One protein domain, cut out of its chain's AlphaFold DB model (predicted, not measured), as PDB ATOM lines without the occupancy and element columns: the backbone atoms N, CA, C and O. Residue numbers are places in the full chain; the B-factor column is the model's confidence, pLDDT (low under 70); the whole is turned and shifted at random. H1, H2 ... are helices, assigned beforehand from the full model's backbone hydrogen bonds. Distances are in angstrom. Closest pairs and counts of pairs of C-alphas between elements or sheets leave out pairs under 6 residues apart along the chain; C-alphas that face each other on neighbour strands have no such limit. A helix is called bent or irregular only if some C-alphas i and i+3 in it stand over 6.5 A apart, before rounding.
ATOM      1  N   SER A   2      41.635  -7.181 -15.545       62.31
ATOM      2  CA  SER A   2      40.818  -8.416 -15.493       62.31
ATOM      3  C   SER A   2      41.639  -9.707 -15.407       62.31
ATOM      4  O   SER A   2      41.379 -10.532 -14.536       62.31
ATOM      5  N   SER A   3      42.685  -9.844 -16.226       73.69
ATOM      6  CA  SER A   3      43.482 -11.077 -16.307       73.69
ATOM      7  C   SER A   3      44.257 -11.391 -15.021       73.69
ATOM      8  O   SER A   3      44.448 -12.556 -14.699       73.69
ATOM      9  N   PHE A   4      44.666 -10.375 -14.246       78.81
ATOM     10  CA  PHE A   4      45.305 -10.592 -12.940       78.81
ATOM     11  C   PHE A   4      44.305 -11.167 -11.933       78.81
ATOM     12  O   PHE A   4      44.588 -12.161 -11.276       78.81
ATOM     13  N   ILE A   5      43.114 -10.569 -11.839       79.06
ATOM     14  CA  ILE A   5      42.070 -11.040 -10.922       79.06
ATOM     15  C   ILE A   5      41.659 -12.474 -11.277       79.06
ATOM     16  O   ILE A   5      41.500 -13.312 -10.397       79.06
ATOM     17  N   PHE A   6      41.545 -12.790 -12.563       79.12
ATOM     18  CA  PHE A   6      41.211 -14.144 -12.980       79.12
ATOM     19  C   PHE A   6      42.343 -15.145 -12.689       79.12
ATOM     20  O   PHE A   6      42.145 -16.097 -11.935       79.12
ATOM     21  N   ASN A   7      43.548 -14.912 -13.211       80.62
ATOM     22  CA  ASN A   7      44.632 -15.898 -13.150       80.62
ATOM     23  C   ASN A   7      45.272 -15.994 -11.758       80.62
ATOM     24  O   ASN A   7      45.448 -17.081 -11.206       80.62
ATOM     25  N   GLU A   8      45.600 -14.854 -11.156       83.25
ATOM     26  CA  GLU A   8      46.390 -14.814  -9.921       83.25
ATOM     27  C   GLU A   8      45.534 -14.930  -8.662       83.25
ATOM     28  O   GLU A   8      46.013 -15.424  -7.639       83.25
ATOM     29  N   VAL A   9      44.275 -14.487  -8.723       85.56
ATOM     30  CA  VAL A   9      43.358 -14.536  -7.576       85.56
ATOM     31  C   VAL A   9      42.420 -15.732  -7.704       85.56
ATOM     32  O   VAL A   9      42.502 -16.655  -6.897       85.56
ATOM     33  N   PHE A  10      41.557 -15.755  -8.722       84.38
ATOM     34  CA  PHE A  10      40.483 -16.746  -8.817       84.38
ATOM     35  C   PHE A  10      40.995 -18.169  -9.083       84.38
ATOM     36  O   PHE A  10      40.673 -19.086  -8.324       84.38
ATOM     37  N   ILE A  11      41.821 -18.369 -10.116       85.50
ATOM     38  CA  ILE A  11      42.344 -19.699 -10.464       85.50
ATOM     39  C   ILE A  11      43.218 -20.252  -9.338       85.50
ATOM     40  O   ILE A  11      43.009 -21.388  -8.911       85.50
ATOM     41  N   THR A  12      44.134 -19.450  -8.794       86.75
ATOM     42  CA  THR A  12      44.972 -19.867  -7.656       86.75
ATOM     43  C   THR A  12      44.123 -20.248  -6.440       86.75
ATOM     44  O   THR A  12      44.343 -21.298  -5.836       86.75
ATOM     45  N   ALA A  13      43.102 -19.455  -6.101       88.12
ATOM     46  CA  ALA A  13      42.211 -19.774  -4.990       88.12
ATOM     47  C   ALA A  13      41.402 -21.058  -5.237       88.12
ATOM     48  O   ALA A  13      41.210 -21.849  -4.310       88.12
ATOM     49  N   SER A  14      40.971 -21.308  -6.478       85.31
ATOM     50  CA  SER A  14      40.197 -22.502  -6.851       85.31
ATOM     51  C   SER A  14      40.941 -23.825  -6.613       85.31
ATOM     52  O   SER A  14      40.312 -24.863  -6.409       85.31
ATOM     53  N   GLN A  15      42.277 -23.796  -6.573       86.81
ATOM     54  CA  GLN A  15      43.120 -24.985  -6.400       86.81
ATOM     55  C   GLN A  15      43.229 -25.451  -4.939       86.81
ATOM     56  O   GLN A  15      43.700 -26.555  -4.679       86.81
ATOM     57  N   THR A  16      42.772 -24.646  -3.975       83.19
ATOM     58  CA  THR A  16      42.895 -24.943  -2.535       83.19
ATOM     59  C   THR A  16      41.976 -26.061  -2.034       83.19
ATOM     60  O   THR A  16      42.160 -26.553  -0.921       83.19
ATOM     61  N   GLY A  17      40.975 -26.470  -2.823       80.12
ATOM     62  CA  GLY A  17      40.121 -27.631  -2.535       80.12
ATOM     63  C   GLY A  17      39.172 -27.487  -1.335       80.12
ATOM     64  O   GLY A  17      38.447 -28.430  -1.026       80.12
ATOM     65  N   SER A  18      39.139 -26.332  -0.664       87.31
ATOM     66  CA  SER A  18      38.225 -26.043   0.447       87.31
ATOM     67  C   SER A  18      37.706 -24.608   0.377       87.31
ATOM     68  O   SER A  18      38.419 -23.700  -0.045       87.31
ATOM     69  N   VAL A  19      36.469 -24.383   0.830       85.88
ATOM     70  CA  VAL A  19      35.844 -23.047   0.819       85.88
ATOM     71  C   VAL A  19      36.613 -22.059   1.707       85.88
ATOM     72  O   VAL A  19      36.818 -20.910   1.327       85.88
ATOM     73  N   GLY A  20      37.099 -22.510   2.870       85.44
ATOM     74  CA  GLY A  20      37.909 -21.678   3.767       85.44
ATOM     75  C   GLY A  20      39.269 -21.297   3.169       85.44
ATOM     76  O   GLY A  20      39.685 -20.141   3.273       85.44
ATOM     77  N   GLY A  21      39.937 -22.241   2.495       87.12
ATOM     78  CA  GLY A  21      41.194 -21.987   1.788       87.12
ATOM     79  C   GLY A  21      41.020 -21.049   0.594       87.12
ATOM     80  O   GLY A  21      41.846 -20.155   0.398       87.12
ATOM     81  N   PHE A  22      39.915 -21.192  -0.143       88.38
ATOM     82  CA  PHE A  22      39.555 -20.308  -1.250       88.38
ATOM     83  C   PHE A  22      39.421 -18.864  -0.763       88.38
ATOM     84  O   PHE A  22      40.145 -17.997  -1.245       88.38
ATOM     85  N   ASN A  23      38.572 -18.622   0.243       86.88
ATOM     86  CA  ASN A  23      38.334 -17.277   0.774       86.88
ATOM     87  C   ASN A  23      39.626 -16.635   1.289       86.88
ATOM     88  O   ASN A  23      39.957 -15.523   0.897       86.88
ATOM     89  N   THR A  24      40.415 -17.376   2.073       90.38
ATOM     90  CA  THR A  24      41.695 -16.871   2.598       90.38
ATOM     91  C   THR A  24      42.662 -16.499   1.472       90.38
ATOM     92  O   THR A  24      43.342 -15.479   1.540       90.38
ATOM     93  N   THR A  25      42.725 -17.312   0.413       89.62
ATOM     94  CA  THR A  25      43.618 -17.057  -0.728       89.62
ATOM     95  C   THR A  25      43.169 -15.842  -1.528       89.62
ATOM     96  O   THR A  25      44.009 -15.019  -1.890       89.62
ATOM     97  N   VAL A  26      41.862 -15.707  -1.773       88.00
ATOM     98  CA  VAL A  26      41.282 -14.528  -2.427       88.00
ATOM     99  C   VAL A  26      41.596 -13.273  -1.619       88.00
ATOM    100  O   VAL A  26      42.155 -12.331  -2.177       88.00
ATOM    101  N   ASP A  27      41.321 -13.289  -0.315       86.62
ATOM    102  CA  ASP A  27      41.535 -12.148   0.577       86.62
ATOM    103  C   ASP A  27      43.005 -11.708   0.575       86.62
ATOM    104  O   ASP A  27      43.311 -10.542   0.318       86.62
ATOM    105  N   VAL A  28      43.938 -12.648   0.768       88.75
ATOM    106  CA  VAL A  28      45.379 -12.349   0.788       88.75
ATOM    107  C   VAL A  28      45.859 -11.809  -0.560       88.75
ATOM    108  O   VAL A  28      46.605 -10.828  -0.603       88.75
ATOM    109  N   LYS A  29      45.458 -12.429  -1.676       89.25
ATOM    110  CA  LYS A  29      45.909 -12.018  -3.014       89.25
ATOM    111  C   LYS A  29      45.337 -10.661  -3.422       89.25
ATOM    112  O   LYS A  29      46.076  -9.844  -3.974       89.25
ATOM    113  N   LEU A  30      44.064 -10.396  -3.124       87.12
ATOM    114  CA  LEU A  30      43.446  -9.090  -3.366       87.12
ATOM    115  C   LEU A  30      44.093  -8.003  -2.513       87.12
ATOM    116  O   LEU A  30      44.395  -6.933  -3.038       87.12
ATOM    117  N   GLN A  31      44.374  -8.288  -1.240       87.06
ATOM    118  CA  GLN A  31      45.065  -7.345  -0.367       87.06
ATOM    119  C   GLN A  31      46.472  -7.020  -0.890       87.06
ATOM    120  O   GLN A  31      46.826  -5.852  -1.029       87.06
ATOM    121  N   GLN A  32      47.259  -8.030  -1.272       88.38
ATOM    122  CA  GLN A  32      48.595  -7.814  -1.840       88.38
ATOM    123  C   GLN A  32      48.561  -6.979  -3.125       88.38
ATOM    124  O   GLN A  32      49.418  -6.116  -3.333       88.38
ATOM    125  N   TRP A  33      47.580  -7.232  -3.993       88.06
ATOM    126  CA  TRP A  33      47.381  -6.450  -5.209       88.06
ATOM    127  C   TRP A  33      47.007  -5.000  -4.899       88.06
ATOM    128  O   TRP A  33      47.595  -4.077  -5.469       88.06
ATOM    129  N   ALA A  34      46.079  -4.799  -3.967       87.31
ATOM    130  CA  ALA A  34      45.633  -3.485  -3.536       87.31
ATOM    131  C   ALA A  34      46.741  -2.663  -2.864       87.31
ATOM    132  O   ALA A  34      46.786  -1.449  -3.021       87.31
ATOM    133  N   GLU A  35      47.657  -3.305  -2.144       86.94
ATOM    134  CA  GLU A  35      48.764  -2.615  -1.482       86.94
ATOM    135  C   GLU A  35      49.887  -2.226  -2.455       86.94
ATOM    136  O   GLU A  35      50.574  -1.226  -2.237       86.94
ATOM    137  N   LYS A  36      50.104  -3.006  -3.521       85.81
ATOM    138  CA  LYS A  36      51.279  -2.852  -4.398       85.81
ATOM    139  C   LYS A  36      50.941  -2.312  -5.779       85.81
ATOM    140  O   LYS A  36      51.507  -1.308  -6.210       85.81
ATOM    141  N   GLU A  37      50.038  -2.978  -6.485       86.88
ATOM    142  CA  GLU A  37      49.776  -2.703  -7.898       86.88
ATOM    143  C   GLU A  37      48.727  -1.611  -8.090       86.88
ATOM    144  O   GLU A  37      48.892  -0.762  -8.970       86.88
ATOM    145  N   LEU A  38      47.680  -1.589  -7.262       87.81
ATOM    146  CA  LEU A  38      46.606  -0.603  -7.375       87.81
ATOM    147  C   LEU A  38      47.104   0.854  -7.238       87.81
ATOM    148  O   LEU A  38      46.811   1.642  -8.141       87.81
ATOM    149  N   PRO A  39      47.920   1.236  -6.232       90.06
ATOM    150  CA  PRO A  39      48.374   2.618  -6.091       90.06
ATOM    151  C   PRO A  39      49.268   3.025  -7.266       90.06
ATOM    152  O   PRO A  39      49.144   4.128  -7.798       90.06
ATOM    153  N   ARG A  40      50.126   2.105  -7.730       88.62
ATOM    154  CA  ARG A  40      51.021   2.323  -8.874       88.62
ATOM    155  C   ARG A  40      50.240   2.568 -10.161       88.62
ATOM    156  O   ARG A  40      50.553   3.497 -10.904       88.62
ATOM    157  N   GLN A  41      49.215   1.756 -10.413       88.88
ATOM    158  CA  GLN A  41      48.349   1.910 -11.579       88.88
ATOM    159  C   GLN A  41      47.527   3.197 -11.497       88.88
ATOM    160  O   GLN A  41      47.430   3.904 -12.495       88.88
ATOM    161  N   CYS A  42      47.007   3.559 -10.321       89.69
ATOM    162  CA  CYS A  42      46.288   4.819 -10.126       89.69
ATOM    163  C   CYS A  42      47.164   6.045 -10.396       89.69
ATOM    164  O   CYS A  42      46.719   6.948 -11.098       89.69
ATOM    165  N   VAL A  43      48.411   6.072  -9.912       89.25
ATOM    166  CA  VAL A  43      49.352   7.169 -10.212       89.25
ATOM    167  C   VAL A  43      49.653   7.237 -11.708       89.25
ATOM    168  O   VAL A  43      49.647   8.318 -12.294       89.25
ATOM    169  N   HIS A  44      49.878   6.088 -12.349       88.25
ATOM    170  CA  HIS A  44      50.156   6.036 -13.780       88.25
ATOM    171  C   HIS A  44      48.972   6.523 -14.626       88.25
ATOM    172  O   HIS A  44      49.140   7.378 -15.491       88.25
ATOM    173  N   ILE A  45      47.766   6.018 -14.362       89.94
ATOM    174  CA  ILE A  45      46.553   6.431 -15.075       89.94
ATOM    175  C   ILE A  45      46.243   7.897 -14.773       89.94
ATOM    176  O   ILE A  45      45.966   8.654 -15.695       89.94
ATOM    177  N   GLY A  46      46.361   8.323 -13.514       89.31
ATOM    178  CA  GLY A  46      46.175   9.717 -13.116       89.31
ATOM    179  C   GLY A  46      47.126  10.660 -13.851       89.31
ATOM    180  O   GLY A  46      46.700  11.704 -14.329       89.31
ATOM    181  N   HIS A  47      48.389  10.262 -14.028       88.12
ATOM    182  CA  HIS A  47      49.354  10.988 -14.852       88.12
ATOM    183  C   HIS A  47      48.914  11.096 -16.320       88.12
ATOM    184  O   HIS A  47      48.967  12.178 -16.900       88.12
ATOM    185  N   LEU A  48      48.481   9.984 -16.925       89.44
ATOM    186  CA  LEU A  48      48.026   9.972 -18.318       89.44
ATOM    187  C   LEU A  48      46.796  10.860 -18.519       89.44
ATOM    188  O   LEU A  48      46.801  11.691 -19.419       89.44
ATOM    189  N   VAL A  49      45.787  10.721 -17.659       92.69
ATOM    190  CA  VAL A  49      44.537  11.492 -17.732       92.69
ATOM    191  C   VAL A  49      44.788  12.978 -17.487       92.69
ATOM    192  O   VAL A  49      44.245  13.809 -18.204       92.69
ATOM    193  N   LEU A  50      45.645  13.333 -16.523       91.44
ATOM    194  CA  LEU A  50      46.004  14.729 -16.263       91.44
ATOM    195  C   LEU A  50      46.610  15.395 -17.502       91.44
ATOM    196  O   LEU A  50      46.260  16.525 -17.833       91.44
ATOM    197  N   LEU A  51      47.532  14.702 -18.174       89.44
ATOM    198  CA  LEU A  51      48.180  15.225 -19.373       89.44
ATOM    199  C   LEU A  51      47.239  15.266 -20.577       89.44
ATOM    200  O   LEU A  51      47.326  16.204 -21.364       89.44
ATOM    201  N   ASP A  52      46.353  14.281 -20.705       90.88
ATOM    202  CA  ASP A  52      45.327  14.245 -21.748       90.88
ATOM    203  C   ASP A  52      44.341  15.413 -21.598       90.88
ATOM    204  O   ASP A  52      44.128  16.173 -22.540       90.88
ATOM    205  N   GLU A  53      43.841  15.662 -20.384       92.44
ATOM    206  CA  GLU A  53      42.998  16.827 -20.096       92.44
ATOM    207  C   GLU A  53      43.754  18.143 -20.301       92.44
ATOM    208  O   GLU A  53      43.208  19.089 -20.869       92.44
ATOM    209  N   PHE A  54      45.027  18.215 -19.898       90.00
ATOM    210  CA  PHE A  54      45.846  19.403 -20.130       90.00
ATOM    211  C   PHE A  54      46.008  19.702 -21.625       90.00
ATOM    212  O   PHE A  54      45.843  20.848 -22.043       90.00
ATOM    213  N   GLN A  55      46.260  18.679 -22.444       89.38
ATOM    214  CA  GLN A  55      46.293  18.820 -23.897       89.38
ATOM    215  C   GLN A  55      44.921  19.241 -24.445       89.38
ATOM    216  O   GLN A  55      44.831  20.185 -25.233       89.38
ATOM    217  N   GLY A  56      43.843  18.613 -23.970       90.06
ATOM    218  CA  GLY A  56      42.474  18.950 -24.348       90.06
ATOM    219  C   GLY A  56      42.103  20.406 -24.051       90.06
ATOM    220  O   GLY A  56      41.379  21.027 -24.830       90.06
ATOM    221  N   LEU A  57      42.621  20.997 -22.969       88.69
ATOM    222  CA  LEU A  57      42.430  22.420 -22.665       88.69
ATOM    223  C   LEU A  57      43.076  23.328 -23.720       88.69
ATOM    224  O   LEU A  57      42.433  24.279 -24.171       88.69
ATOM    225  N   ILE A  58      44.298  23.013 -24.157       86.19
ATOM    226  CA  ILE A  58      44.997  23.771 -25.207       86.19
ATOM    227  C   ILE A  58      44.258  23.647 -26.547       86.19
ATOM    228  O   ILE A  58      44.032  24.645 -27.230       86.19
ATOM    229  N   GLU A  59      43.791  22.450 -26.902       86.62
ATOM    230  CA  GLU A  59      43.023  22.227 -28.135       86.62
ATOM    231  C   GLU A  59      41.668  22.955 -28.139       86.62
ATOM    232  O   GLU A  59      41.206  23.433 -29.181       86.62
ATOM    233  N   ARG A  60      41.004  23.062 -26.979       88.75
ATOM    234  CA  ARG A  60      39.763  23.843 -26.828       88.75
ATOM    235  C   ARG A  60      40.029  25.341 -26.973       88.75
ATOM    236  O   ARG A  60      39.238  26.032 -27.612       88.75
ATOM    237  N   GLU A  61      41.138  25.835 -26.427       84.88
ATOM    238  CA  GLU A  61      41.551  27.236 -26.564       84.88
ATOM    239  C   GLU A  61      41.860  27.595 -28.025       84.88
ATOM    240  O   GLU A  61      41.422  28.646 -28.498       84.88
ATOM    241  N   GLN A  62      42.528  26.706 -28.768       80.44
ATOM    242  CA  GLN A  62      42.818  26.887 -30.199       80.44
ATOM    243  C   GLN A  62      41.558  27.075 -31.055       80.44
ATOM    244  O   GLN A  62      41.586  27.765 -32.072       80.44
ATOM    245  N   LYS A  63      40.434  26.486 -30.638       82.50
ATOM    246  CA  LYS A  63      39.129  26.619 -31.308       82.50
ATOM    247  C   LYS A  63      38.352  27.862 -30.860       82.50
ATOM    248  O   LYS A  63      37.271  28.130 -31.384       82.50
ATOM    249  N   SER A  64      38.858  28.604 -29.877       83.38
ATOM    250  CA  SER A  64      38.189  29.772 -29.307       83.38
ATOM    251  C   SER A  64      38.490  31.057 -30.085       83.38
ATOM    252  O   SER A  64      39.506  31.193 -30.762       83.38
ATOM    253  N   ARG A  65      37.618  32.061 -29.935       71.25
ATOM    254  CA  ARG A  65      37.789  33.397 -30.540       71.25
ATOM    255  C   ARG A  65      38.976  34.190 -29.971       71.25
ATOM    256  O   ARG A  65      39.354  35.188 -30.570       71.25
ATOM    257  N   SER A  66      39.526  33.762 -28.832       74.50
ATOM    258  CA  SER A  66      40.678  34.377 -28.153       74.50
ATOM    259  C   SER A  66      42.007  33.702 -28.522       74.50
ATOM    260  O   SER A  66      43.002  33.876 -27.820       74.50
ATOM    261  N   TYR A  67      42.016  32.897 -29.588       78.56
ATOM    262  CA  TYR A  67      43.199  32.186 -30.049       78.56
ATOM    263  C   TYR A  67      44.319  33.151 -30.459       78.56
ATOM    264  O   TYR A  67      44.132  34.000 -31.331       78.56
ATOM    265  N   ASP A  68      45.492  32.975 -29.850       81.25
ATOM    266  CA  ASP A  68      46.728  33.657 -30.225       81.25
ATOM    267  C   ASP A  68      47.688  32.672 -30.928       81.25
ATOM    268  O   ASP A  68      48.248  31.781 -30.278       81.25
ATOM    269  N   PRO A  69      47.909  32.822 -32.247       81.31
ATOM    270  CA  PRO A  69      48.811  31.965 -33.012       81.31
ATOM    271  C   PRO A  69      50.282  32.070 -32.590       81.31
ATOM    272  O   PRO A  69      51.035  31.120 -32.799       81.31
ATOM    273  N   ILE A  70      50.707  33.201 -32.016       84.50
ATOM    274  CA  ILE A  70      52.120  33.469 -31.702       84.50
ATOM    275  C   ILE A  70      52.576  32.618 -30.514       84.50
ATOM    276  O   ILE A  70      53.695  32.107 -30.499       84.50
ATOM    277  N   THR A  71      51.702  32.419 -29.525       83.75
ATOM    278  CA  THR A  71      52.013  31.636 -28.316       83.75
ATOM    279  C   THR A  71      51.769  30.137 -28.478       83.75
ATOM    280  O   THR A  71      52.128  29.364 -27.590       83.75
ATOM    281  N   ASN A  72      51.192  29.695 -29.598       84.00
ATOM    282  CA  ASN A  72      50.780  28.305 -29.773       84.00
ATOM    283  C   ASN A  72      51.960  27.323 -29.788       84.00
ATOM    284  O   ASN A  72      51.915  26.293 -29.117       84.00
ATOM    285  N   ASP A  73      53.038  27.662 -30.497       86.19
ATOM    286  CA  ASP A  73      54.241  26.822 -30.548       86.19
ATOM    287  C   ASP A  73      54.874  26.681 -29.153       86.19
ATOM    288  O   ASP A  73      55.175  25.577 -28.698       86.19
ATOM    289  N   LEU A  74      54.938  27.784 -28.399       88.50
ATOM    290  CA  LEU A  74      55.402  27.773 -27.013       88.50
ATOM    291  C   LEU A  74      54.516  26.891 -26.120       88.50
ATOM    292  O   LEU A  74      55.040  26.093 -25.345       88.50
ATOM    293  N   LYS A  75      53.187  26.991 -26.232       89.00
ATOM    294  CA  LYS A  75      52.246  26.164 -25.458       89.00
ATOM    295  C   LYS A  75      52.441  24.676 -25.746       89.00
ATOM    296  O   LYS A  75      52.509  23.887 -24.806       89.00
ATOM    297  N   MET A  76      52.612  24.296 -27.013       86.75
ATOM    298  CA  MET A  76      52.882  22.906 -27.399       86.75
ATOM    299  C   MET A  76      54.213  22.395 -26.833       86.75
ATOM    300  O   MET A  76      54.268  21.293 -26.282       86.75
ATOM    301  N   GLN A  77      55.272  23.207 -26.892       89.75
ATOM    302  CA  GLN A  77      56.565  22.866 -26.289       89.75
ATOM    303  C   GLN A  77      56.468  22.724 -24.765       89.75
ATOM    304  O   GLN A  77      57.063  21.812 -24.188       89.75
ATOM    305  N   VAL A  78      55.680  23.577 -24.103       89.69
ATOM    306  CA  VAL A  78      55.421  23.486 -22.660       89.69
ATOM    307  C   VAL A  78      54.667  22.202 -22.318       89.69
ATOM    308  O   VAL A  78      55.077  21.507 -21.393       89.69
ATOM    309  N   VAL A  79      53.631  21.824 -23.076       88.88
ATOM    310  CA  VAL A  79      52.912  20.550 -22.879       88.88
ATOM    311  C   VAL A  79      53.863  19.362 -23.000       88.88
ATOM    312  O   VAL A  79      53.876  18.486 -22.133       88.88
ATOM    313  N   GLN A  80      54.720  19.355 -24.021       88.69
ATOM    314  CA  GLN A  80      55.686  18.279 -24.235       88.69
ATOM    315  C   GLN A  80      56.765  18.228 -23.137       88.69
ATOM    316  O   GLN A  80      57.161  17.149 -22.680       88.69
ATOM    317  N   ALA A  81      57.221  19.388 -22.660       89.94
ATOM    318  CA  ALA A  81      58.145  19.485 -21.535       89.94
ATOM    319  C   ALA A  81      57.498  19.011 -20.223       89.94
ATOM    320  O   ALA A  81      58.120  18.256 -19.476       89.94
ATOM    321  N   CYS A  82      56.242  19.379 -19.964       88.38
ATOM    322  CA  CYS A  82      55.474  18.886 -18.824       88.38
ATOM    323  C   CYS A  82      55.310  17.367 -18.904       88.38
ATOM    324  O   CYS A  82      55.625  16.679 -17.944       88.38
ATOM    325  N   ARG A  83      54.935  16.814 -20.061       86.69
ATOM    326  CA  ARG A  83      54.775  15.364 -20.248       86.69
ATOM    327  C   ARG A  83      56.055  14.564 -20.007       86.69
ATOM    328  O   ARG A  83      55.986  13.441 -19.518       86.69
ATOM    329  N   SER A  84      57.209  15.116 -20.373       86.94
ATOM    330  CA  SER A  84      58.502  14.434 -20.230       86.94
ATOM    331  C   SER A  84      59.129  14.591 -18.845       86.94
ATOM    332  O   SER A  84      59.883  13.718 -18.417       86.94
ATOM    333  N   ARG A  85      58.845  15.693 -18.143       88.25
ATOM    334  CA  ARG A  85      59.482  16.023 -16.857       88.25
ATOM    335  C   ARG A  85      58.581  15.819 -15.650       88.25
ATOM    336  O   ARG A  85      59.097  15.718 -14.540       88.25
ATOM    337  N   HIS A  86      57.265  15.805 -15.837       88.00
ATOM    338  CA  HIS A  86      56.336  15.663 -14.730       88.00
ATOM    339  C   HIS A  86      56.461  14.269 -14.120       88.00
ATOM    340  O   HIS A  86      56.400  13.248 -14.801       88.00
ATOM    341  N   GLN A  87      56.664  14.249 -12.809       84.69
ATOM    342  CA  GLN A  87      56.659  13.049 -11.998       84.69
ATOM    343  C   GLN A  87      55.863  13.363 -10.743       84.69
ATOM    344  O   GLN A  87      55.981  14.450 -10.170       84.69
ATOM    345  N   TRP A  88      55.038  12.411 -10.332       84.19
ATOM    346  CA  TRP A  88      54.364  12.486  -9.046       84.19
ATOM    347  C   TRP A  88      55.388  12.382  -7.919       84.19
ATOM    348  O   TRP A  88      56.409  11.707  -8.060       84.19
ATOM    349  N   ASP A  89      55.099  13.025  -6.787       87.75
ATOM    350  CA  ASP A  89      55.899  12.823  -5.581       87.75
ATOM    351  C   ASP A  89      55.884  11.333  -5.212       87.75
ATOM    352  O   ASP A  89      54.829  10.700  -5.157       87.75
ATOM    353  N   SER A  90      57.061  10.790  -4.915       81.19
ATOM    354  CA  SER A  90      57.245   9.469  -4.314       81.19
ATOM    355  C   SER A  90      56.286   9.188  -3.147       81.19
ATOM    356  O   SER A  90      55.768   8.079  -3.036       81.19
ATOM    357  N   LYS A  91      55.967  10.205  -2.333       88.56
ATOM    358  CA  LYS A  91      55.038  10.089  -1.198       88.56
ATOM    359  C   LYS A  91      53.582   9.894  -1.615       88.56
ATOM    360  O   LYS A  91      52.801   9.356  -0.835       88.56
ATOM    361  N   ALA A  92      53.205  10.294  -2.831       85.62
ATOM    362  CA  ALA A  92      51.838  10.147  -3.325       85.62
ATOM    363  C   ALA A  92      51.424   8.671  -3.406       85.62
ATOM    364  O   ALA A  92      50.276   8.343  -3.116       85.62
ATOM    365  N   LEU A  93      52.362   7.773  -3.732       87.94
ATOM    366  CA  LEU A  93      52.114   6.329  -3.732       87.94
ATOM    367  C   LEU A  93      51.766   5.811  -2.337       87.94
ATOM    368  O   LEU A  93      50.828   5.027  -2.197       87.94
ATOM    369  N   ASP A  94      52.498   6.250  -1.316       88.56
ATOM    370  CA  ASP A  94      52.266   5.818   0.061       88.56
ATOM    371  C   ASP A  94      50.965   6.408   0.614       88.56
ATOM    372  O   ASP A  94      50.174   5.691   1.227       88.56
ATOM    373  N   SER A  95      50.677   7.682   0.326       89.31
ATOM    374  CA  SER A  95      49.393   8.300   0.681       89.31
ATOM    375  C   SER A  95      48.208   7.590   0.020       89.31
ATOM    376  O   SER A  95      47.230   7.274   0.698       89.31
ATOM    377  N   LEU A  96      48.295   7.285  -1.280       89.56
ATOM    378  CA  LEU A  96      47.247   6.553  -1.994       89.56
ATOM    379  C   LEU A  96      47.071   5.142  -1.449       89.56
ATOM    380  O   LEU A  96      45.936   4.712  -1.267       89.56
ATOM    381  N   ARG A  97      48.167   4.445  -1.134       90.19
ATOM    382  CA  ARG A  97      48.106   3.109  -0.540       90.19
ATOM    383  C   ARG A  97      47.328   3.114   0.769       90.19
ATOM    384  O   ARG A  97      46.460   2.267   0.944       90.19
ATOM    385  N   VAL A  98      47.599   4.069   1.662       89.25
ATOM    386  CA  VAL A  98      46.887   4.182   2.948       89.25
ATOM    387  C   VAL A  98      45.397   4.432   2.723       89.25
ATOM    388  O   VAL A  98      44.572   3.713   3.280       89.25
ATOM    389  N   ILE A  99      45.044   5.394   1.865       88.12
ATOM    390  CA  ILE A  99      43.642   5.735   1.571       88.12
ATOM    391  C   ILE A  99      42.906   4.544   0.946       88.12
ATOM    392  O   ILE A  99      41.810   4.199   1.378       88.12
ATOM    393  N   GLN A 100      43.507   3.898  -0.054       88.00
ATOM    394  CA  GLN A 100      42.907   2.767  -0.762       88.00
ATOM    395  C   GLN A 100      42.755   1.548   0.144       88.00
ATOM    396  O   GLN A 100      41.708   0.912   0.133       88.00
ATOM    397  N   THR A 101      43.759   1.246   0.969       87.06
ATOM    398  CA  THR A 101      43.684   0.129   1.921       87.06
ATOM    399  C   THR A 101      42.597   0.378   2.959       87.06
ATOM    400  O   THR A 101      41.800  -0.516   3.230       87.06
ATOM    401  N   GLN A 102      42.502   1.605   3.483       85.81
ATOM    402  CA  GLN A 102      41.441   1.979   4.415       85.81
ATOM    403  C   GLN A 102      40.052   1.852   3.774       85.81
ATOM    404  O   GLN A 102      39.135   1.335   4.405       85.81
ATOM    405  N   ALA A 103      39.906   2.282   2.519       83.25
ATOM    406  CA  ALA A 103      38.653   2.166   1.779       83.25
ATOM    407  C   ALA A 103      38.267   0.706   1.491       83.25
ATOM    408  O   ALA A 103      37.093   0.369   1.526       83.25
ATOM    409  N   LEU A 104      39.240  -0.172   1.230       81.12
ATOM    410  CA  LEU A 104      38.994  -1.598   0.984       81.12
ATOM    411  C   LEU A 104      38.689  -2.387   2.262       81.12
ATOM    412  O   LEU A 104      38.010  -3.409   2.205       81.12
ATOM    413  N   GLN A 105      39.200  -1.937   3.408       79.62
ATOM    414  CA  GLN A 105      38.872  -2.512   4.712       79.62
ATOM    415  C   GLN A 105      37.492  -2.080   5.214       79.62
ATOM    416  O   GLN A 105      36.938  -2.730   6.105       79.62
ATOM    417  N   ASP A 106      36.932  -1.010   4.648       79.75
ATOM    418  CA  ASP A 106      35.562  -0.615   4.923       79.75
ATOM    419  C   ASP A 106      34.600  -1.664   4.344       79.75
ATOM    420  O   ASP A 106      34.441  -1.822   3.136       79.75
ATOM    421  N   ARG A 107      33.969  -2.435   5.236       68.12
ATOM    422  CA  ARG A 107      33.036  -3.515   4.877       68.12
ATOM    423  C   ARG A 107      31.643  -3.004   4.525       68.12
ATOM    424  O   ARG A 107      30.723  -3.809   4.369       68.12
TER     425      ARG A 107
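This is residues 2 to 107 of the 188 residues of the protein "Hypothetical protein" of Rotaria sordida (UniProt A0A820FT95). One long bent helix, H2, runs along most of a slender rod, and a shorter helix folds back along it at either end, H1 beside the arm H2a and H3 beside the arm H2b. The last helix, H4, packs across H2 at its bend. The printed part has 106 residues with four named helices, in the order H1, H2, H3, H4, and no named strand; the class is all helix. The whole is extended, with a radius of gyration of the C-alphas of 21.2 A, and spans 69 by 26 by 25 A.

H2, residues 19 to 62, is the hub, touching three other helices. By its hydrogen bonds it was assigned as one helix, but it is bent: C-alphas 35 and 38 are 6.6 A apart. Its arms, H2a, residues 19 to 35, and H2b, residues 38 to 62, stand at a steep tilt of 46 degrees. H1, residues 2 to 14, touches H2a, the closest C-alphas being those of Ala 13 and Phe 22 at 4.6 A. This is a helical hairpin, opposite ways at a shallow tilt of 32 degrees, only just short of steep. H3, residues 69 to 85, forms a hairpin with H2b, opposite ways at a shallow tilt of 6 degrees. H2b touches H3 with residues 51 to 58 alone, and the closest C-alphas, of Leu 51 and Arg 83, are 6.7 A apart. H4, residues 90 to 105, touches H2a at residues 31 to 35 alone, with the C-alphas of Glu 35 and Arg 97 closest at 5.8 A, and runs opposite ways at a shallow tilt of 29 degrees. H4 touches H2b at residues 38 to 43 alone, with the C-alphas of Pro 39 and Arg 97 closest at 5.6 A and a steep tilt of 66 degrees. The helix packing is mostly aligned, with three of these four touching pairs at a shallow tilt. H3 and H4 are apart, as are H1 and H4. In H2a and H2b every O i to N i+4 pair is within hydrogen-bond range; in H1 7 of 9 are, in H3 11 of 13 and in H4 11 of 12.

H2a is 24.3 A long and H2b 35.9 A, ending at C-alpha 62 at (42.818, 26.887, -30.199). H1 begins at C-alpha 2 at (40.818, -8.416, -15.493) and is 16.5 A long. H3, 25.1 A long, is irregular: C-alphas 70 and 73 are 7.1 A apart. H4, 23.7 A long, ends at C-alpha 105 at (38.872, -2.512, 4.712).

The two C-alphas farthest apart, of Ser 18 and Ile 70, are 69.1 A apart. The printed part has no cut. The links H1 to H2 and H3 to H4 are tight, and H2 to H3 is short. The mean pLDDT of the printed part is 85.9, and residues 2 and 107 are under 70.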